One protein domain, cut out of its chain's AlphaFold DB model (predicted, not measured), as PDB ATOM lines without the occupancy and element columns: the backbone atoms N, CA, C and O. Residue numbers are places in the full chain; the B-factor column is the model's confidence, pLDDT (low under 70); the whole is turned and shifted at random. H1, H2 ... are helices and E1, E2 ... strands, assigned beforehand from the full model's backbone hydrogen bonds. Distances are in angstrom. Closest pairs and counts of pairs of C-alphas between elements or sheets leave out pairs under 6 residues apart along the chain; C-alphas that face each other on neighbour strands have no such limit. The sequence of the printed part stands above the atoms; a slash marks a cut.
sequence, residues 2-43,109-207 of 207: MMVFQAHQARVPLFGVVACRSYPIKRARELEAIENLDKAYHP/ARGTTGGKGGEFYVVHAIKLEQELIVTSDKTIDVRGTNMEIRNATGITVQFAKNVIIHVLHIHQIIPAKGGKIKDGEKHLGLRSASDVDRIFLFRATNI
ATOM      1  N   MET A   2      -9.172  24.563 -47.557       71.56
ATOM      2  CA  MET A   2     -10.254  25.549 -47.602       71.56
ATOM      3  C   MET A   2     -10.842  25.709 -46.201       71.56
ATOM      4  O   MET A   2     -11.511  24.815 -45.697       71.56
ATOM      5  N   MET A   3     -10.556  26.837 -45.559       79.00
ATOM      6  CA  MET A   3     -11.128  27.192 -44.268       79.00
ATOM      7  C   MET A   3     -12.570  27.654 -44.474       79.00
ATOM      8  O   MET A   3     -12.847  28.609 -45.205       79.00
ATOM      9  N   VAL A   4     -13.485  26.930 -43.847       69.81
ATOM     10  CA  VAL A   4     -14.924  27.161 -43.888       69.81
ATOM     11  C   VAL A   4     -15.389  27.445 -42.478       69.81
ATOM     12  O   VAL A   4     -14.838  26.910 -41.522       69.81
ATOM     13  N   PHE A   5     -16.393  28.288 -42.331       68.38
ATOM     14  CA  PHE A   5     -16.924  28.607 -41.018       68.38
ATOM     15  C   PHE A   5     -18.270  27.905 -40.839       68.38
ATOM     16  O   PHE A   5     -19.063  27.864 -41.776       68.38
ATOM     17  N   GLN A   6     -18.520  27.333 -39.661       43.41
ATOM     18  CA  GLN A   6     -19.838  26.833 -39.249       43.41
ATOM     19  C   GLN A   6     -20.181  27.408 -37.878       43.41
ATOM     20  O   GLN A   6     -19.327  27.501 -37.002       43.41
ATOM     21  N   ALA A   7     -21.434  27.790 -37.655       35.38
ATOM     22  CA  ALA A   7     -21.883  28.172 -36.325       35.38
ATOM     23  C   ALA A   7     -22.076  26.903 -35.478       35.38
ATOM     24  O   ALA A   7     -23.145  26.325 -35.549       35.38
ATOM     25  N   HIS A   8     -21.045  26.452 -34.747       34.56
ATOM     26  CA  HIS A   8     -21.150  25.686 -33.485       34.56
ATOM     27  C   HIS A   8     -19.774  25.289 -32.901       34.56
ATOM     28  O   HIS A   8     -19.157  24.337 -33.335       34.56
ATOM     29  N   GLN A   9     -19.321  26.043 -31.890       37.69
ATOM     30  CA  GLN A   9     -18.207  25.824 -30.935       37.69
ATOM     31  C   GLN A   9     -17.195  24.662 -31.138       37.69
ATOM     32  O   GLN A   9     -17.556  23.501 -31.014       37.69
ATOM     33  N   ALA A  10     -15.889  24.992 -31.175       28.36
ATOM     34  CA  ALA A  10     -14.802  24.264 -30.476       28.36
ATOM     35  C   ALA A  10     -13.447  25.017 -30.545       28.36
ATOM     36  O   ALA A  10     -13.195  25.763 -31.491       28.36
ATOM     37  N   ARG A  11     -12.594  24.818 -29.520       30.80
ATOM     38  CA  ARG A  11     -11.271  25.450 -29.267       30.80
ATOM     39  C   ARG A  11     -10.109  24.738 -29.985       30.80
ATOM     40  O   ARG A  11     -10.173  23.535 -30.209       30.80
ATOM     41  N   VAL A  12      -9.010  25.463 -30.226       30.73
ATOM     42  CA  VAL A  12      -7.742  24.957 -30.800       30.73
ATOM     43  C   VAL A  12      -6.607  25.053 -29.756       30.73
ATOM     44  O   VAL A  12      -6.557  26.060 -29.045       30.73
ATOM     45  N   PRO A  13      -5.708  24.054 -29.624       30.67
ATOM     46  CA  PRO A  13      -4.636  24.062 -28.624       30.67
ATOM     47  C   PRO A  13      -3.372  24.824 -29.074       30.67
ATOM     48  O   PRO A  13      -3.015  24.844 -30.252       30.67
ATOM     49  N   LEU A  14      -2.674  25.414 -28.096       29.50
ATOM     50  CA  LEU A  14      -1.363  26.072 -28.206       29.50
ATOM     51  C   LEU A  14      -0.226  25.057 -27.983       29.50
ATOM     52  O   LEU A  14      -0.279  24.291 -27.025       29.50
ATOM     53  N   PHE A  15       0.831  25.098 -28.804       32.00
ATOM     54  CA  PHE A  15       2.093  24.382 -28.551       32.00
ATOM     55  C   PHE A  15       3.319  25.284 -28.780       32.00
ATOM     56  O   PHE A  15       3.291  26.196 -29.607       32.00
ATOM     57  N   GLY A  16       4.359  25.026 -27.976       30.61
ATOM     58  CA  GLY A  16       5.460  25.926 -27.615       30.61
ATOM     59  C   GLY A  16       6.555  26.226 -28.652       30.61
ATOM     60  O   GLY A  16       6.541  25.782 -29.795       30.61
ATOM     61  N   VAL A  17       7.504  27.055 -28.201       32.69
ATOM     62  CA  VAL A  17       8.429  27.892 -28.986       32.69
ATOM     63  C   VAL A  17       9.861  27.338 -28.978       32.69
ATOM     64  O   VAL A  17      10.384  27.021 -27.915       32.69
ATOM     65  N   VAL A  18      10.547  27.363 -30.131       36.78
ATOM     66  CA  VAL A  18      12.022  27.279 -30.251       36.78
ATOM     67  C   VAL A  18      12.533  28.420 -31.149       36.78
ATOM     68  O   VAL A  18      11.832  28.873 -32.053       36.78
ATOM     69  N   ALA A  19      13.728  28.937 -30.844       39.78
ATOM     70  CA  ALA A  19      14.304  30.179 -31.364       39.78
ATOM     71  C   ALA A  19      15.252  30.027 -32.584       39.78
ATOM     72  O   ALA A  19      15.840  28.977 -32.812       39.78
ATOM     73  N   CYS A  20      15.408  31.149 -33.309       40.53
ATOM     74  CA  CYS A  20      16.484  31.575 -34.228       40.53
ATOM     75  C   CYS A  20      16.930  30.639 -35.383       40.53
ATOM     76  O   CYS A  20      18.040  30.118 -35.394       40.53
ATOM     77  N   ARG A  21      16.094  30.512 -36.429       49.53
ATOM     78  CA  ARG A  21      16.463  29.998 -37.777       49.53
ATOM     79  C   ARG A  21      15.986  30.904 -38.932       49.53
ATOM     80  O   ARG A  21      15.878  30.477 -40.076       49.53
ATOM     81  N   SER A  22      15.647  32.158 -38.652       55.84
ATOM     82  CA  SER A  22      14.739  32.956 -39.491       55.84
ATOM     83  C   SER A  22      15.347  33.606 -40.747       55.84
ATOM     84  O   SER A  22      14.600  33.901 -41.675       55.84
ATOM     85  N   TYR A  23      16.664  33.838 -40.823       58.47
ATOM     86  CA  TYR A  23      17.269  34.594 -41.941       58.47
ATOM     87  C   TYR A  23      17.291  33.832 -43.288       58.47
ATOM     88  O   TYR A  23      16.843  34.393 -44.288       58.47
ATOM     89  N   PRO A  24      17.704  32.547 -43.347       65.56
ATOM     90  CA  PRO A  24      17.671  31.773 -44.594       65.56
ATOM     91  C   PRO A  24      16.241  31.525 -45.089       65.56
ATOM     92  O   PRO A  24      15.983  31.552 -46.289       65.56
ATOM     93  N   ILE A  25      15.298  31.332 -44.159       72.69
ATOM     94  CA  ILE A  25      13.884  31.067 -44.463       72.69
ATOM     95  C   ILE A  25      13.231  32.290 -45.115       72.69
ATOM     96  O   ILE A  25      12.513  32.141 -46.101       72.69
ATOM     97  N   LYS A  26      13.498  33.501 -44.602       72.50
ATOM     98  CA  LYS A  26      12.990  34.741 -45.208       72.50
ATOM     99  C   LYS A  26      13.506  34.923 -46.635       72.50
ATOM    100  O   LYS A  26      12.704  35.153 -47.531       72.50
ATOM    101  N   ARG A  27      14.808  34.712 -46.861       80.00
ATOM    102  CA  ARG A  27      15.413  34.818 -48.199       80.00
ATOM    103  C   ARG A  27      14.869  33.774 -49.180       80.00
ATOM    104  O   ARG A  27      14.629  34.095 -50.337       80.00
ATOM    105  N   ALA A  28      14.639  32.540 -48.730       85.19
ATOM    106  CA  ALA A  28      14.032  31.502 -49.566       85.19
ATOM    107  C   ALA A  28      12.593  31.868 -49.975       85.19
ATOM    108  O   ALA A  28      12.259  31.804 -51.154       85.19
ATOM    109  N   ARG A  29      11.771  32.333 -49.021       84.88
ATOM    110  CA  ARG A  29      10.404  32.816 -49.288       84.88
ATOM    111  C   ARG A  29      10.383  34.028 -50.226       84.88
ATOM    112  O   ARG A  29       9.497  34.135 -51.066       84.88
ATOM    113  N   GLU A  30      11.352  34.933 -50.103       87.69
ATOM    114  CA  GLU A  30      11.520  36.079 -51.007       87.69
ATOM    115  C   GLU A  30      11.782  35.650 -52.452       87.69
ATOM    116  O   GLU A  30      11.135  36.173 -53.360       87.69
ATOM    117  N   LEU A  31      12.704  34.707 -52.660       90.56
ATOM    118  CA  LEU A  31      13.042  34.191 -53.988       90.56
ATOM    119  C   LEU A  31      11.859  33.451 -54.618       90.56
ATOM    120  O   LEU A  31      11.529  33.703 -55.773       90.56
ATOM    121  N   GLU A  32      11.171  32.614 -53.840       92.06
ATOM    122  CA  GLU A  32       9.966  31.923 -54.301       92.06
ATOM    123  C   GLU A  32       8.852  32.920 -54.668       92.06
ATOM    124  O   GLU A  32       8.162  32.755 -55.672       92.06
ATOM    125  N   ALA A  33       8.678  33.988 -53.884       91.81
ATOM    126  CA  ALA A  33       7.689  35.021 -54.176       91.81
ATOM    127  C   ALA A  33       8.002  35.785 -55.474       91.81
ATOM    128  O   ALA A  33       7.074  36.107 -56.213       91.81
ATOM    129  N   ILE A  34       9.282  36.043 -55.770       92.06
ATOM    130  CA  ILE A  34       9.711  36.643 -57.047       92.06
ATOM    131  C   ILE A  34       9.401  35.690 -58.205       92.06
ATOM    132  O   ILE A  34       8.740  36.089 -59.155       92.06
ATOM    133  N   GLU A  35       9.777  34.416 -58.091       95.25
ATOM    134  CA  GLU A  35       9.491  33.417 -59.127       95.25
ATOM    135  C   GLU A  35       7.978  33.269 -59.378       95.25
ATOM    136  O   GLU A  35       7.519  33.143 -60.514       95.25
ATOM    137  N   ASN A  36       7.170  33.302 -58.316       94.12
ATOM    138  CA  ASN A  36       5.716  33.259 -58.427       94.12
ATOM    139  C   ASN A  36       5.144  34.520 -59.093       94.12
ATOM    140  O   ASN A  36       4.184  34.406 -59.854       94.12
ATOM    141  N   LEU A  37       5.711  35.700 -58.818       92.81
ATOM    142  CA  LEU A  37       5.340  36.947 -59.486       92.81
ATOM    143  C   LEU A  37       5.636  36.876 -60.988       92.81
ATOM    144  O   LEU A  37       4.748  37.179 -61.781       92.81
ATOM    145  N   ASP A  38       6.820  36.397 -61.370       93.75
ATOM    146  CA  ASP A  38       7.205  36.236 -62.778       93.75
ATOM    147  C   ASP A  38       6.262  35.275 -63.515       93.75
ATOM    148  O   ASP A  38       5.846  35.541 -64.641       93.75
ATOM    149  N   LYS A  39       5.847  34.184 -62.860       92.50
ATOM    150  CA  LYS A  39       4.871  33.229 -63.417       92.50
ATOM    151  C   LYS A  39       3.470  33.814 -63.590       92.50
ATOM    152  O   LYS A  39       2.739  33.374 -64.473       92.50
ATOM    153  N   ALA A  40       3.064  34.741 -62.726       90.31
ATOM    154  CA  ALA A  40       1.752  35.381 -62.805       90.31
ATOM    155  C   ALA A  40       1.742  36.616 -63.713       90.31
ATOM    156  O   ALA A  40       0.668  37.093 -64.087       90.31
ATOM    157  N   TYR A  41       2.918  37.138 -64.062       91.38
ATOM    158  CA  TYR A  41       3.036  38.284 -64.943       91.38
ATOM    159  C   TYR A  41       2.437  37.967 -66.313       91.38
ATOM    160  O   TYR A  41       2.828  37.021 -66.997       91.38
ATOM    161  N   HIS A  42       1.481  38.793 -66.730       90.50
ATOM    162  CA  HIS A  42       0.887  38.696 -68.050       90.50
ATOM    163  C   HIS A  42       1.488  39.791 -68.942       90.50
ATOM    164  O   HIS A  42       1.237  40.970 -68.686       90.50
ATOM    165  N   PRO A  43       2.227  39.452 -70.018       93.06
ATOM    166  CA  PRO A  43       2.955  40.436 -70.831       93.06
ATOM    167  C   PRO A  43       2.045  41.404 -71.600       93.06
ATOM    168  O   PRO A  43       2.516  42.373 -72.182       93.06
ATOM    169  N   ALA A 109      -6.954  38.539 -61.015       93.12
ATOM    170  CA  ALA A 109      -7.124  37.436 -60.072       93.12
ATOM    171  C   ALA A 109      -7.614  36.143 -60.753       93.12
ATOM    172  O   ALA A 109      -7.783  35.115 -60.087       93.12
ATOM    173  N   ARG A 110      -7.859  36.164 -62.074       91.38
ATOM    174  CA  ARG A 110      -8.289  34.983 -62.831       91.38
ATOM    175  C   ARG A 110      -7.237  33.883 -62.709       91.38
ATOM    176  O   ARG A 110      -6.076  34.082 -63.042       91.38
ATOM    177  N   GLY A 111      -7.673  32.697 -62.292       91.12
ATOM    178  CA  GLY A 111      -6.787  31.547 -62.083       91.12
ATOM    179  C   GLY A 111      -6.334  31.372 -60.635       91.12
ATOM    180  O   GLY A 111      -5.658  30.392 -60.333       91.12
ATOM    181  N   THR A 112      -6.753  32.253 -59.724       96.25
ATOM    182  CA  THR A 112      -6.638  31.998 -58.288       96.25
ATOM    183  C   THR A 112      -7.512  30.800 -57.917       96.25
ATOM    184  O   THR A 112      -8.738  30.838 -57.973       96.25
ATOM    185  N   THR A 113      -6.868  29.699 -57.553       95.94
ATOM    186  CA  THR A 113      -7.497  28.439 -57.143       95.94
ATOM    187  C   THR A 113      -7.651  28.303 -55.629       95.94
ATOM    188  O   THR A 113      -8.421  27.461 -55.168       95.94
ATOM    189  N   GLY A 114      -6.956  29.119 -54.835       95.81
ATOM    190  CA  GLY A 114      -7.059  29.084 -53.383       95.81
ATOM    191  C   GLY A 114      -6.800  27.687 -52.810       95.81
ATOM    192  O   GLY A 114      -5.863  26.979 -53.166       95.81
ATOM    193  N   GLY A 115      -7.700  27.252 -51.933       94.25
ATOM    194  CA  GLY A 115      -7.680  25.944 -51.295       94.25
ATOM    195  C   GLY A 115      -8.341  24.806 -52.078       94.25
ATOM    196  O   GLY A 115      -8.573  23.774 -51.449       94.25
ATOM    197  N   LYS A 116      -8.659  24.954 -53.379       94.69
ATOM    198  CA  LYS A 116      -9.463  23.994 -54.179       94.69
ATOM    199  C   LYS A 116      -9.064  22.527 -53.979       94.69
ATOM    200  O   LYS A 116      -9.923  21.679 -53.740       94.69
ATOM    201  N   GLY A 117      -7.766  22.236 -54.057       91.94
ATOM    202  CA  GLY A 117      -7.226  20.875 -53.957       91.94
ATOM    203  C   GLY A 117      -7.088  20.332 -52.533       91.94
ATOM    204  O   GLY A 117      -6.707  19.182 -52.372       91.94
ATOM    205  N   GLY A 118      -7.360  21.133 -51.501       91.56
ATOM    206  CA  GLY A 118      -7.218  20.701 -50.112       91.56
ATOM    207  C   GLY A 118      -8.543  20.384 -49.429       91.56
ATOM    208  O   GLY A 118      -9.617  20.735 -49.920       91.56
ATOM    209  N   GLU A 119      -8.440  19.788 -48.248       92.88
ATOM    210  CA  GLU A 119      -9.582  19.493 -47.385       92.88
ATOM    211  C   GLU A 119     -10.257  20.754 -46.844       92.88
ATOM    212  O   GLU A 119      -9.654  21.839 -46.775       92.88
ATOM    213  N   PHE A 120     -11.520  20.589 -46.453       90.81
ATOM    214  CA  PHE A 120     -12.240  21.591 -45.685       90.81
ATOM    215  C   PHE A 120     -11.753  21.594 -44.235       90.81
ATOM    216  O   PHE A 120     -11.585  20.547 -43.618       90.81
ATOM    217  N   TYR A 121     -11.558  22.787 -43.683       91.69
ATOM    218  CA  TYR A 121     -11.270  22.981 -42.268       91.69
ATOM    219  C   TYR A 121     -12.344  23.872 -41.664       91.69
ATOM    220  O   TYR A 121     -12.440  25.044 -42.026       91.69
ATOM    221  N   VAL A 122     -13.164  23.303 -40.782       88.69
ATOM    222  CA  VAL A 122     -14.307  23.999 -40.189       88.69
ATOM    223  C   VAL A 122     -13.874  24.762 -38.940       88.69
ATOM    224  O   VAL A 122     -13.349  24.177 -37.994       88.69
ATOM    225  N   VAL A 123     -14.118  26.068 -38.926       85.88
ATOM    226  CA  VAL A 123     -13.862  26.948 -37.784       85.88
ATOM    227  C   VAL A 123     -15.176  27.464 -37.226       85.88
ATOM    228  O   VAL A 123     -16.082  27.820 -37.973       85.88
ATOM    229  N   HIS A 124     -15.258  27.541 -35.900       80.38
ATOM    230  CA  HIS A 124     -16.500  27.870 -35.201       80.38
ATOM    231  C   HIS A 124     -16.508  29.247 -34.528       80.38
ATOM    232  O   HIS A 124     -17.569  29.768 -34.197       80.38
ATOM    233  N   ALA A 125     -15.331  29.831 -34.304       81.38
ATOM    234  CA  ALA A 125     -15.170  31.167 -33.751       81.38
ATOM    235  C   ALA A 125     -13.818  31.742 -34.177       81.38
ATOM    236  O   ALA A 125     -12.831  31.008 -34.260       81.38
ATOM    237  N   ILE A 126     -13.765  33.058 -34.392       81.81
ATOM    238  CA  ILE A 126     -12.521  33.771 -34.679       81.81
ATOM    239  C   ILE A 126     -12.263  34.761 -33.552       81.81
ATOM    240  O   ILE A 126     -13.039  35.685 -33.326       81.81
ATOM    241  N   LYS A 127     -11.149  34.573 -32.850       83.50
ATOM    242  CA  LYS A 127     -10.602  35.557 -31.919       83.50
ATOM    243  C   LYS A 127      -9.118  35.686 -32.215       83.50
ATOM    244  O   LYS A 127      -8.382  34.712 -32.084       83.50
ATOM    245  N   LEU A 128      -8.709  36.870 -32.649       82.12
ATOM    246  CA  LEU A 128      -7.325  37.166 -32.985       82.12
ATOM    247  C   LEU A 128      -6.710  38.006 -31.867       82.12
ATOM    248  O   LEU A 128      -7.233  39.062 -31.531       82.12
ATOM    249  N   GLU A 129      -5.611  37.528 -31.292       80.94
ATOM    250  CA  GLU A 129      -4.807  38.298 -30.327       80.94
ATOM    251  C   GLU A 129      -3.729  39.136 -31.024       80.94
ATOM    252  O   GLU A 129      -3.257  40.142 -30.500       80.94
ATOM    253  N   GLN A 130      -3.337  38.694 -32.215       85.00
ATOM    254  CA  GLN A 130      -2.352  39.302 -33.093       85.00
ATOM    255  C   GLN A 130      -2.829  39.124 -34.538       85.00
ATOM    256  O   GLN A 130      -3.847  38.483 -34.800       85.00
ATOM    257  N   GLU A 131      -2.087  39.683 -35.482       85.75
ATOM    258  CA  GLU A 131      -2.360  39.545 -36.908       85.75
ATOM    259  C   GLU A 131      -2.443  38.078 -37.368       85.75
ATOM    260  O   GLU A 131      -1.614  37.240 -36.995       85.75
ATOM    261  N   LEU A 132      -3.422  37.778 -38.228       89.44
ATOM    262  CA  LEU A 132      -3.545  36.475 -38.878       89.44
ATOM    263  C   LEU A 132      -2.705  36.444 -40.159       89.44
ATOM    264  O   LEU A 132      -3.035  37.115 -41.133       89.44
ATOM    265  N   ILE A 133      -1.658  35.618 -40.186       90.44
ATOM    266  CA  ILE A 133      -0.832  35.420 -41.385       90.44
ATOM    267  C   ILE A 133      -1.374  34.242 -42.195       90.44
ATOM    268  O   ILE A 133      -1.411  33.106 -41.718       90.44
ATOM    269  N   VAL A 134      -1.765  34.505 -43.440       93.12
ATOM    270  CA  VAL A 134      -2.294  33.499 -44.365       93.12
ATOM    271  C   VAL A 134      -1.186  33.015 -45.295       93.12
ATOM    272  O   VAL A 134      -0.486  33.807 -45.924       93.12
ATOM    273  N   THR A 135      -1.029  31.694 -45.372       92.50
ATOM    274  CA  THR A 135      -0.063  31.021 -46.251       92.50
ATOM    275  C   THR A 135      -0.675  30.680 -47.611       92.50
ATOM    276  O   THR A 135      -1.888  30.775 -47.792       92.50
ATOM    277  N   SER A 136       0.159  30.248 -48.562       93.94
ATOM    278  CA  SER A 136      -0.270  29.897 -49.920       93.94
ATOM    279  C   SER A 136      -1.338  28.797 -49.975       93.94
ATOM    280  O   SER A 136      -1.437  27.952 -49.074       93.94
ATOM    281  N   ASP A 137      -2.109  28.782 -51.065       95.50
ATOM    282  CA  ASP A 137      -3.073  27.726 -51.415       95.50
ATOM    283  C   ASP A 137      -4.172  27.552 -50.351       95.50
ATOM    284  O   ASP A 137      -4.476  26.448 -49.852       95.50
ATOM    285  N   LYS A 138      -4.739  28.694 -49.944       95.50
ATOM    286  CA  LYS A 138      -5.787  28.792 -48.924       95.50
ATOM    287  C   LYS A 138      -7.001  29.540 -49.440       95.50
ATOM    288  O   LYS A 138      -6.898  30.517 -50.166       95.50
ATOM    289  N   THR A 139      -8.170  29.095 -49.003       96.69
ATOM    290  CA  THR A 139      -9.415  29.846 -49.164       96.69
ATOM    291  C   THR A 139     -10.011  30.062 -47.786       96.69
ATOM    292  O   THR A 139     -10.239  29.083 -47.085       96.69
ATOM    293  N   ILE A 140     -10.248  31.311 -47.403       95.00
ATOM    294  CA  ILE A 140     -11.059  31.704 -46.252       95.00
ATOM    295  C   ILE A 140     -12.433  32.064 -46.814       95.00
ATOM    296  O   ILE A 140     -12.582  33.099 -47.458       95.00
ATOM    297  N   ASP A 141     -13.416  31.188 -46.624       94.50
ATOM    298  CA  ASP A 141     -14.761  31.360 -47.180       94.50
ATOM    299  C   ASP A 141     -15.819  31.316 -46.078       94.50
ATOM    300  O   ASP A 141     -16.070  30.271 -45.464       94.50
ATOM    301  N   VAL A 142     -16.453  32.468 -45.871       92.56
ATOM    302  CA  VAL A 142     -17.398  32.745 -44.782       92.56
ATOM    303  C   VAL A 142     -18.862  32.665 -45.244       92.56
ATOM    304  O   VAL A 142     -19.777  32.899 -44.455       92.56
ATOM    305  N   ARG A 143     -19.123  32.280 -46.506       92.00
ATOM    306  CA  ARG A 143     -20.494  32.102 -47.020       92.00
ATOM    307  C   ARG A 143     -21.310  31.148 -46.147       92.00
ATOM    308  O   ARG A 143     -20.802  30.106 -45.723       92.00
ATOM    309  N   GLY A 144     -22.577  31.502 -45.933       88.81
ATOM    310  CA  GLY A 144     -23.517  30.750 -45.096       88.81
ATOM    311  C   GLY A 144     -23.379  31.013 -43.594       88.81
ATOM    312  O   GLY A 144     -24.052  30.361 -42.806       88.81
ATOM    313  N   THR A 145     -22.526  31.956 -43.175       86.69
ATOM    314  CA  THR A 145     -22.357  32.313 -41.759       86.69
ATOM    315  C   THR A 145     -22.338  33.820 -41.545       86.69
ATOM    316  O   THR A 145     -22.087  34.581 -42.474       86.69
ATOM    317  N   ASN A 146     -22.559  34.245 -40.300       83.06
ATOM    318  CA  ASN A 146     -22.406  35.636 -39.867       83.06
ATOM    319  C   ASN A 146     -21.092  35.846 -39.092       83.06
ATOM    320  O   ASN A 146     -21.051  36.589 -38.112       83.06
ATOM    321  N   MET A 147     -20.036  35.102 -39.444       83.62
ATOM    322  CA  MET A 147     -18.760  35.234 -38.747       83.62
ATOM    323  C   MET A 147     -18.021  36.493 -39.166       83.62
ATOM    324  O   MET A 147     -17.975  36.876 -40.334       83.62
ATOM    325  N   GLU A 148     -17.385  37.103 -38.180       85.81
ATOM    326  CA  GLU A 148     -16.680  38.358 -38.328       85.81
ATOM    327  C   GLU A 148     -15.452  38.381 -37.424       85.81
ATOM    328  O   GLU A 148     -15.399  37.737 -36.374       85.81
ATOM    329  N   ILE A 149     -14.459  39.153 -37.840       85.69
ATOM    330  CA  ILE A 149     -13.275  39.461 -37.053       85.69
ATOM    331  C   ILE A 149     -13.499  40.833 -36.423       85.69
ATOM    332  O   ILE A 149     -13.666  41.822 -37.137       85.69
ATOM    333  N   ARG A 150     -13.494  40.898 -35.090       84.50
ATOM    334  CA  ARG A 150     -13.615  42.145 -34.323       84.50
ATOM    335  C   ARG A 150     -12.429  42.338 -33.395       84.50
ATOM    336  O   ARG A 150     -11.901  41.351 -32.885       84.50
ATOM    337  N   ASN A 151     -12.098  43.599 -33.112       79.88
ATOM    338  CA  ASN A 151     -11.086  43.985 -32.122       79.88
ATOM    339  C   ASN A 151      -9.749  43.270 -32.355       79.88
ATOM    340  O   ASN A 151      -9.159  42.707 -31.437       79.88
ATOM    341  N   ALA A 152      -9.322  43.243 -33.614       80.56
ATOM    342  CA  ALA A 152      -8.207  42.438 -34.090       80.56
ATOM    343  C   ALA A 152      -7.239  43.275 -34.920       80.56
ATOM    344  O   ALA A 152      -7.567  44.370 -35.352       80.56
ATOM    345  N   THR A 153      -6.064  42.732 -35.203       79.25
ATOM    346  CA  THR A 153      -4.990  43.450 -35.903       79.25
ATOM    347  C   THR A 153      -5.058  43.338 -37.430       79.25
ATOM    348  O   THR A 153      -4.320  44.015 -38.123       79.25
ATOM    349  N   GLY A 154      -5.987  42.542 -37.964       87.31
ATOM    350  CA  GLY A 154      -6.166  42.356 -39.406       87.31
ATOM    351  C   GLY A 154      -5.544  41.060 -39.926       87.31
ATOM    352  O   GLY A 154      -5.220  40.147 -39.156       87.31
ATOM    353  N   ILE A 155      -5.450  40.960 -41.250       91.00
ATOM    354  CA  ILE A 155      -4.946  39.787 -41.972       91.00
ATOM    355  C   ILE A 155      -3.756  40.191 -42.838       91.00
ATOM    356  O   ILE A 155      -3.886  41.075 -43.676       91.00
ATOM    357  N   THR A 156      -2.644  39.470 -42.723       91.38
ATOM    358  CA  THR A 156      -1.515  39.595 -43.651       91.38
ATOM    359  C   THR A 156      -1.453  38.404 -44.590       91.38
ATOM    360  O   THR A 156      -1.447  37.249 -44.160       91.38
ATOM    361  N   VAL A 157      -1.300  38.686 -45.880       94.12
ATOM    362  CA  VAL A 157      -0.860  37.716 -46.881       94.12
ATOM    363  C   VAL A 157       0.504  38.162 -47.383       94.12
ATOM    364  O   VAL A 157       0.626  39.164 -48.088       94.12
ATOM    365  N   GLN A 158       1.550  37.435 -46.994       91.44
ATOM    366  CA  GLN A 158       2.921  37.782 -47.360       91.44
ATOM    367  C   GLN A 158       3.685  36.594 -47.924       91.44
ATOM    368  O   GLN A 158       3.552  35.485 -47.406       91.44
ATOM    369  N   PHE A 159       4.521  36.841 -48.936       92.31
ATOM    370  CA  PHE A 159       5.324  35.801 -49.596       92.31
ATOM    371  C   PHE A 159       4.499  34.557 -49.953       92.31
ATOM    372  O   PHE A 159       4.957  33.424 -49.819       92.31
ATOM    373  N   ALA A 160       3.240  34.779 -50.310       94.12
ATOM    374  CA  ALA A 160       2.243  33.740 -50.453       94.12
ATOM    375  C   ALA A 160       1.515  33.933 -51.771       94.12
ATOM    376  O   ALA A 160       1.340  35.053 -52.252       94.12
ATOM    377  N   LYS A 161       1.075  32.823 -52.349       95.62
ATOM    378  CA  LYS A 161       0.307  32.841 -53.583       95.62
ATOM    379  C   LYS A 161      -0.996  32.096 -53.444       95.62
ATOM    380  O   LYS A 161      -1.124  31.228 -52.582       95.62
ATOM    381  N   ASN A 162      -1.900  32.347 -54.379       96.44
ATOM    382  CA  ASN A 162      -3.068  31.508 -54.562       96.44
ATOM    383  C   ASN A 162      -3.936  31.479 -53.293       96.44
ATOM    384  O   ASN A 162      -4.169  30.428 -52.694       96.44
ATOM    385  N   VAL A 163      -4.352  32.659 -52.839       97.75
ATOM    386  CA  VAL A 163      -5.173  32.833 -51.635       97.75
ATOM    387  C   VAL A 163      -6.513  33.422 -52.043       97.75
ATOM    388  O   VAL A 163      -6.551  34.295 -52.882       97.75
ATOM    389  N   ILE A 164      -7.617  32.962 -51.456       97.50
ATOM    390  CA  ILE A 164      -8.942  33.571 -51.647       97.50
ATOM    391  C   ILE A 164      -9.477  33.965 -50.277       97.50
ATOM    392  O   ILE A 164      -9.580  33.111 -49.398       97.50
ATOM    393  N   ILE A 165      -9.861  35.225 -50.094       95.75
ATOM    394  CA  ILE A 165     -10.563  35.700 -48.893       95.75
ATOM    395  C   ILE A 165     -11.941  36.192 -49.333       95.75
ATOM    396  O   ILE A 165     -12.048  37.163 -50.078       95.75
ATOM    397  N   HIS A 166     -13.003  35.505 -48.912       94.44
ATOM    398  CA  HIS A 166     -14.346  35.717 -49.445       94.44
ATOM    399  C   HIS A 166     -15.408  35.850 -48.348       94.44
ATOM    400  O   HIS A 166     -15.524  34.998 -47.468       94.44
ATOM    401  N   VAL A 167     -16.215  36.919 -48.449       91.25
ATOM    402  CA  VAL A 167     -17.364  37.230 -47.563       91.25
ATOM    403  C   VAL A 167     -16.956  37.431 -46.094       91.25
ATOM    404  O   VAL A 167     -17.776  37.409 -45.186       91.25
ATOM    405  N   LEU A 168     -15.672  37.680 -45.836       90.44
ATOM    406  CA  LEU A 168     -15.183  37.940 -44.491       90.44
ATOM    407  C   LEU A 168     -15.434  39.390 -44.076       90.44
ATOM    408  O   LEU A 168     -14.978  40.333 -44.724       90.44
ATOM    409  N   HIS A 169     -16.106  39.547 -42.943       89.62
ATOM    410  CA  HIS A 169     -16.365  40.830 -42.312       89.62
ATOM    411  C   HIS A 169     -15.290  41.120 -41.258       89.62
ATOM    412  O   HIS A 169     -15.059  40.308 -40.363       89.62
ATOM    413  N   ILE A 170     -14.607  42.262 -41.369       88.00
ATOM    414  CA  ILE A 170     -13.535  42.671 -40.449       88.00
ATOM    415  C   ILE A 170     -13.843  44.072 -39.936       88.00
ATOM    416  O   ILE A 170     -13.924  45.009 -40.729       88.00
ATOM    417  N   HIS A 171     -14.011  44.232 -38.627       86.31
ATOM    418  CA  HIS A 171     -14.393  45.493 -37.989       86.31
ATOM    419  C   HIS A 171     -13.449  45.812 -36.831       86.31
ATOM    420  O   HIS A 171     -12.936  44.900 -36.190       86.31
ATOM    421  N   GLN A 172     -13.302  47.103 -36.514       84.00
ATOM    422  CA  GLN A 172     -12.584  47.567 -35.317       84.00
ATOM    423  C   GLN A 172     -11.152  47.010 -35.273       84.00
ATOM    424  O   GLN A 172     -10.841  46.114 -34.487       84.00
ATOM    425  N   ILE A 173     -10.299  47.521 -36.169       85.06
ATOM    426  CA  ILE A 173      -8.886  47.143 -36.193       85.06
ATOM    427  C   ILE A 173      -8.154  47.816 -35.038       85.06
ATOM    428  O   ILE A 173      -8.284  49.024 -34.836       85.06
ATOM    429  N   ILE A 174      -7.391  47.024 -34.292       86.00
ATOM    430  CA  ILE A 174      -6.598  47.470 -33.151       86.00
ATOM    431  C   ILE A 174      -5.125  47.136 -33.427       86.00
ATOM    432  O   ILE A 174      -4.821  45.971 -33.717       86.00
ATOM    433  N   PRO A 175      -4.203  48.112 -33.306       83.94
ATOM    434  CA  PRO A 175      -2.777  47.846 -33.440       83.94
ATOM    435  C   PRO A 175      -2.326  46.763 -32.454       83.94
ATOM    436  O   PRO A 175      -2.589  46.859 -31.251       83.94
ATOM    437  N   ALA A 176      -1.600  45.750 -32.933       82.69
ATOM    438  CA  ALA A 176      -0.876  44.850 -32.039       82.69
ATOM    439  C   ALA A 176       0.502  45.420 -31.722       82.69
ATOM    440  O   ALA A 176       1.174  45.984 -32.581       82.69
ATOM    441  N   LYS A 177       0.992  45.127 -30.515       85.50
ATOM    442  CA  LYS A 177       2.375  45.416 -30.099       85.50
ATOM    443  C   LYS A 177       3.437  44.613 -30.875       85.50
ATOM    444  O   LYS A 177       4.626  44.847 -30.686       85.50
ATOM    445  N   GLY A 178       3.025  43.667 -31.723       84.94
ATOM    446  CA  GLY A 178       3.913  42.709 -32.380       84.94
ATOM    447  C   GLY A 178       4.263  41.523 -31.480       84.94
ATOM    448  O   GLY A 178       3.564  41.237 -30.505       84.94
ATOM    449  N   GLY A 179       5.342  40.814 -31.819       86.75
ATOM    450  CA  GLY A 179       5.824  39.647 -31.075       86.75
ATOM    451  C   GLY A 179       6.140  38.444 -31.962       86.75
ATOM    452  O   GLY A 179       6.359  38.575 -33.166       86.75
ATOM    453  N   LYS A 180       6.212  37.254 -31.356       86.75
ATOM    454  CA  LYS A 180       6.399  35.992 -32.086       86.75
ATOM    455  C   LYS A 180       5.049  35.515 -32.614       86.75
ATOM    456  O   LYS A 180       4.230  35.051 -31.831       86.75
ATOM    457  N   ILE A 181       4.852  35.602 -33.925       87.06
ATOM    458  CA  ILE A 181       3.609  35.230 -34.611       87.06
ATOM    459  C   ILE A 181       3.868  33.995 -35.475       87.06
ATOM    460  O   ILE A 181       4.913  33.882 -36.120       87.06
ATOM    461  N   LYS A 182       2.922  33.053 -35.500       85.62
ATOM    462  CA  LYS A 182       2.997  31.879 -36.380       85.62
ATOM    463  C   LYS A 182       2.745  32.308 -37.824       85.62
ATOM    464  O   LYS A 182       1.649  32.735 -38.154       85.62
ATOM    465  N   ASP A 183       3.763  32.183 -38.672       83.56
ATOM    466  CA  ASP A 183       3.713  32.596 -40.086       83.56
ATOM    467  C   ASP A 183       3.802  31.405 -41.066       83.56
ATOM    468  O   ASP A 183       3.863  31.574 -42.282       83.56
ATOM    469  N   GLY A 184       3.848  30.187 -40.523       82.12
ATOM    470  CA  GLY A 184       3.914  28.930 -41.252       82.12
ATOM    471  C   GLY A 184       3.636  27.758 -40.314       82.12
ATOM    472  O   GLY A 184       3.629  27.909 -39.093       82.12
ATOM    473  N   GLU A 185       3.415  26.564 -40.861       79.31
ATOM    474  CA  GLU A 185       2.992  25.400 -40.065       79.31
ATOM    475  C   GLU A 185       3.951  25.068 -38.915       79.31
ATOM    476  O   GLU A 185       3.507  24.744 -37.812       79.31
ATOM    477  N   LYS A 186       5.255  25.218 -39.171       80.69
ATOM    478  CA  LYS A 186       6.352  24.907 -38.245       80.69
ATOM    479  C   LYS A 186       7.250  26.115 -37.946       80.69
ATOM    480  O   LYS A 186       8.379  25.929 -37.503       80.69
ATOM    481  N   HIS A 187       6.795  27.342 -38.223       81.12
ATOM    482  CA  HIS A 187       7.623  28.543 -38.071       81.12
ATOM    483  C   HIS A 187       6.911  29.667 -37.308       81.12
ATOM    484  O   HIS A 187       5.752  29.996 -37.570       81.12
ATOM    485  N   LEU A 188       7.654  30.264 -36.373       83.94
ATOM    486  CA  LEU A 188       7.296  31.470 -35.632       83.94
ATOM    487  C   LEU A 188       8.234  32.598 -36.072       83.94
ATOM    488  O   LEU A 188       9.448  32.515 -35.877       83.94
ATOM    489  N   GLY A 189       7.673  33.651 -36.659       81.50
ATOM    490  CA  GLY A 189       8.396  34.850 -37.065       81.50
ATOM    491  C   GLY A 189       8.288  35.948 -36.010       81.50
ATOM    492  O   GLY A 189       7.229  36.151 -35.423       81.50
ATOM    493  N   LEU A 190       9.381  36.678 -35.773       84.69
ATOM    494  CA  LEU A 190       9.332  37.908 -34.982       84.69
ATOM    495  C   LEU A 190       8.783  39.050 -35.845       84.69
ATOM    496  O   LEU A 190       9.289  39.284 -36.948       84.69
ATOM    497  N   ARG A 191       7.777  39.758 -35.326       83.94
ATOM    498  CA  ARG A 191       7.131  40.906 -35.968       83.94
ATOM    499  C   ARG A 191       7.190  42.146 -35.088       83.94
ATOM    500  O   ARG A 191       7.074  42.045 -33.866       83.94
ATOM    501  N   SER A 192       7.343  43.295 -35.740       83.31
ATOM    502  CA  SER A 192       7.128  44.610 -35.144       83.31
ATOM    503  C   SER A 192       5.655  44.813 -34.793       83.31
ATOM    504  O   SER A 192       4.805  43.977 -35.119       83.31
ATOM    505  N   ALA A 193       5.361  45.937 -34.142       83.69
ATOM    506  CA  ALA A 193       3.996  46.429 -34.071       83.69
ATOM    507  C   ALA A 193       3.383  46.485 -35.479       83.69
ATOM    508  O   ALA A 193       4.093  46.713 -36.463       83.69
ATOM    509  N   SER A 194       2.092  46.188 -35.549       78.88
ATOM    510  CA  SER A 194       1.344  46.134 -36.800       78.88
ATOM    511  C   SER A 194       0.520  47.402 -36.959       78.88
ATOM    512  O   SER A 194      -0.069  47.896 -35.989       78.88
ATOM    513  N   ASP A 195       0.512  47.907 -38.187       67.62
ATOM    514  CA  ASP A 195      -0.279  49.053 -38.605       67.62
ATOM    515  C   ASP A 195      -1.755  48.655 -38.759       67.62
ATOM    516  O   ASP A 195      -2.101  47.480 -38.866       67.62
ATOM    517  N   VAL A 196      -2.660  49.631 -38.724       77.75
ATOM    518  CA  VAL A 196      -4.117  49.419 -38.590       77.75
ATOM    519  C   VAL A 196      -4.830  48.980 -39.880       77.75
ATOM    520  O   VAL A 196      -5.990  49.335 -40.111       77.75
ATOM    521  N   ASP A 197      -4.170  48.177 -40.711       87.56
ATOM    522  CA  ASP A 197      -4.731  47.677 -41.964       87.56
ATOM    523  C   ASP A 197      -5.652  46.471 -41.740       87.56
ATOM    524  O   ASP A 197      -5.363  45.548 -40.982       87.56
ATOM    525  N   ARG A 198      -6.792  46.437 -42.445       89.62
ATOM    526  CA  ARG A 198      -7.697  45.272 -42.398       89.62
ATOM    527  C   ARG A 198      -7.096  44.060 -43.104       89.62
ATOM    528  O   ARG A 198      -7.223  42.939 -42.610       89.62
ATOM    529  N   ILE A 199      -6.502  44.297 -44.273       92.19
ATOM    530  CA  ILE A 199      -5.825  43.298 -45.096       92.19
ATOM    531  C   ILE A 199      -4.548  43.935 -45.636       92.19
ATOM    532  O   ILE A 199      -4.619  44.947 -46.332       92.19
ATOM    533  N   PHE A 200      -3.408  43.317 -45.354       92.06
ATOM    534  CA  PHE A 200      -2.101  43.725 -45.848       92.06
ATOM    535  C   PHE A 200      -1.552  42.664 -46.810       92.06
ATOM    536  O   PHE A 200      -1.490  41.476 -46.481       92.06
ATOM    537  N   LEU A 201      -1.171  43.083 -48.019       94.31
ATOM    538  CA  LEU A 201      -0.615  42.213 -49.060       94.31
ATOM    539  C   LEU A 201       0.835  42.609 -49.337       94.31
ATOM    540  O   LEU A 201       1.105  43.745 -49.721       94.31
ATOM    541  N   PHE A 202       1.772  41.670 -49.198       92.31
ATOM    542  CA  PHE A 202       3.190  41.945 -49.443       92.31
ATOM    543  C   PHE A 202       3.893  40.803 -50.163       92.31
ATOM    544  O   PHE A 202       4.010  39.701 -49.632       92.31
ATOM    545  N   ARG A 203       4.409  41.067 -51.372       92.81
ATOM    546  CA  ARG A 203       5.000  40.023 -52.234       92.81
ATOM    547  C   ARG A 203       4.056  38.818 -52.354       92.81
ATOM    548  O   ARG A 203       4.450  37.671 -52.149       92.81
ATOM    549  N   ALA A 204       2.788  39.134 -52.592       95.25
ATOM    550  CA  ALA A 204       1.702  38.187 -52.715       95.25
ATOM    551  C   ALA A 204       1.192  38.183 -54.158       95.25
ATOM    552  O   ALA A 204       1.142  39.235 -54.796       95.25
ATOM    553  N   THR A 205       0.817  37.010 -54.656       96.00
ATOM    554  CA  THR A 205       0.479  36.815 -56.070       96.00
ATOM    555  C   THR A 205      -0.769  35.947 -56.200       96.00
ATOM    556  O   THR A 205      -0.873  34.938 -55.511       96.00
ATOM    557  N   ASN A 206      -1.691  36.280 -57.105       95.81
ATOM    558  CA  ASN A 206      -2.971  35.572 -57.270       95.81
ATOM    559  C   ASN A 206      -3.759  35.520 -55.948       95.81
ATOM    560  O   ASN A 206      -3.796  34.481 -55.277       95.81
ATOM    561  N   ILE A 207      -4.307  36.675 -55.562       95.44
ATOM    562  CA  ILE A 207      -5.095  36.901 -54.342       95.44
ATOM    563  C   ILE A 207      -6.524  37.292 -54.725       95.44
ATOM    564  O   ILE A 207      -6.653  38.058 -55.709       95.44
TER     565      ILE A 207
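AT A GLANCE: This is residues 2 to 43 and 109 to 207 of the 207 residues of the protein "Pec_lyase_N domain-containing protein" of Gossypium laxum (UniProt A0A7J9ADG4). The chain winds in stacked turns as a short three-sided solenoid, whose sides are the parallel sheets E2 E1 E4 E7, E5 E8 and E3 E6 E11. The hairpin E9 and E10 loops out of the coil beside E3, and H1 runs past one side of the coil, reached from E1 by the long unnamed stretch 6 to 21. The printed part has 141 residues with one named helix and eleven named strands, in the order E1 H1 E2 E3 E4 E5 E6 E7 E8 E9 E10 E11; the class is mixed, helices and strands, though under half of the residues are in named elements. It is compact, with a radius of gyration of the C-alphas of 15.5 A and spans of 42 by 37 by 28 A.

HOW THE PARTS SIT: The largest sheet has the order E2, residues 120 to 123, E1, residues 2 to 5, E4, residues 138 to 141, and E7, residues 163 to 166, all parallel. N 121 and O 2 are 2.9 A apart, N 3 and O 139 2.7 A, and N 140 and O 164 2.8 A, all within hydrogen-bond range. E7 runs on into E8, residues 169 to 173, at 95 degrees. E8 is the parallel neighbour of E5, residues 148 to 152, at 12 degrees, with N 149 and O 169 2.8 A apart. E5 runs on into E6, residues 155 to 158, at 87 degrees. E6 is the inner strand between E3, residues 132 to 134, and E11, residues 199 to 202, all parallel; N 134 and O 156 are 2.9 A apart, and N 200 and O 155 2.8 A. E9, residues 179 to 184, forms an antiparallel hairpin with E10, residues 187 to 191, with N 189 and O 181 2.8 A apart. The closest C-alphas of E3 and E9, those of Ile 133 and Asp 183, are 5.5 A apart. H1, residues 22 to 40, is not on the sheet E2 E1 E4 E7, and only just not on E3 E6 E11, with 4 pairs of C-alphas within 10 A. The closest C-alphas of H1 and E10, those of Ser 22 and Gly 189, are 7.1 A apart. In H1 every O i to N i+4 pair is within hydrogen-bond range.

IN THESE COORDINATES: E1 begins at C-alpha 2, (-10.254, 25.549, -47.602). H1 measures 26.8 A, from C-alpha 22 at (14.739, 32.956, -39.491) to C-alpha 40. E9 measures 14.9 A, E10 12.6 A and E8 11.5 A. E11 ends at C-alpha 202, (3.190, 41.945, -49.443).

THE WHOLE: The C-alphas farthest apart, those of Gln 9 and Pro 43, are 47.5 A apart. Residues 44 to 108 are not printed, and C-alphas 43 and 109 are 15.0 A apart across the cut. The link from E1 to H1 is long, with 16 residues. The mean pLDDT of the printed part is 81.4; residues 4 to 24 and residue 195 are under 70.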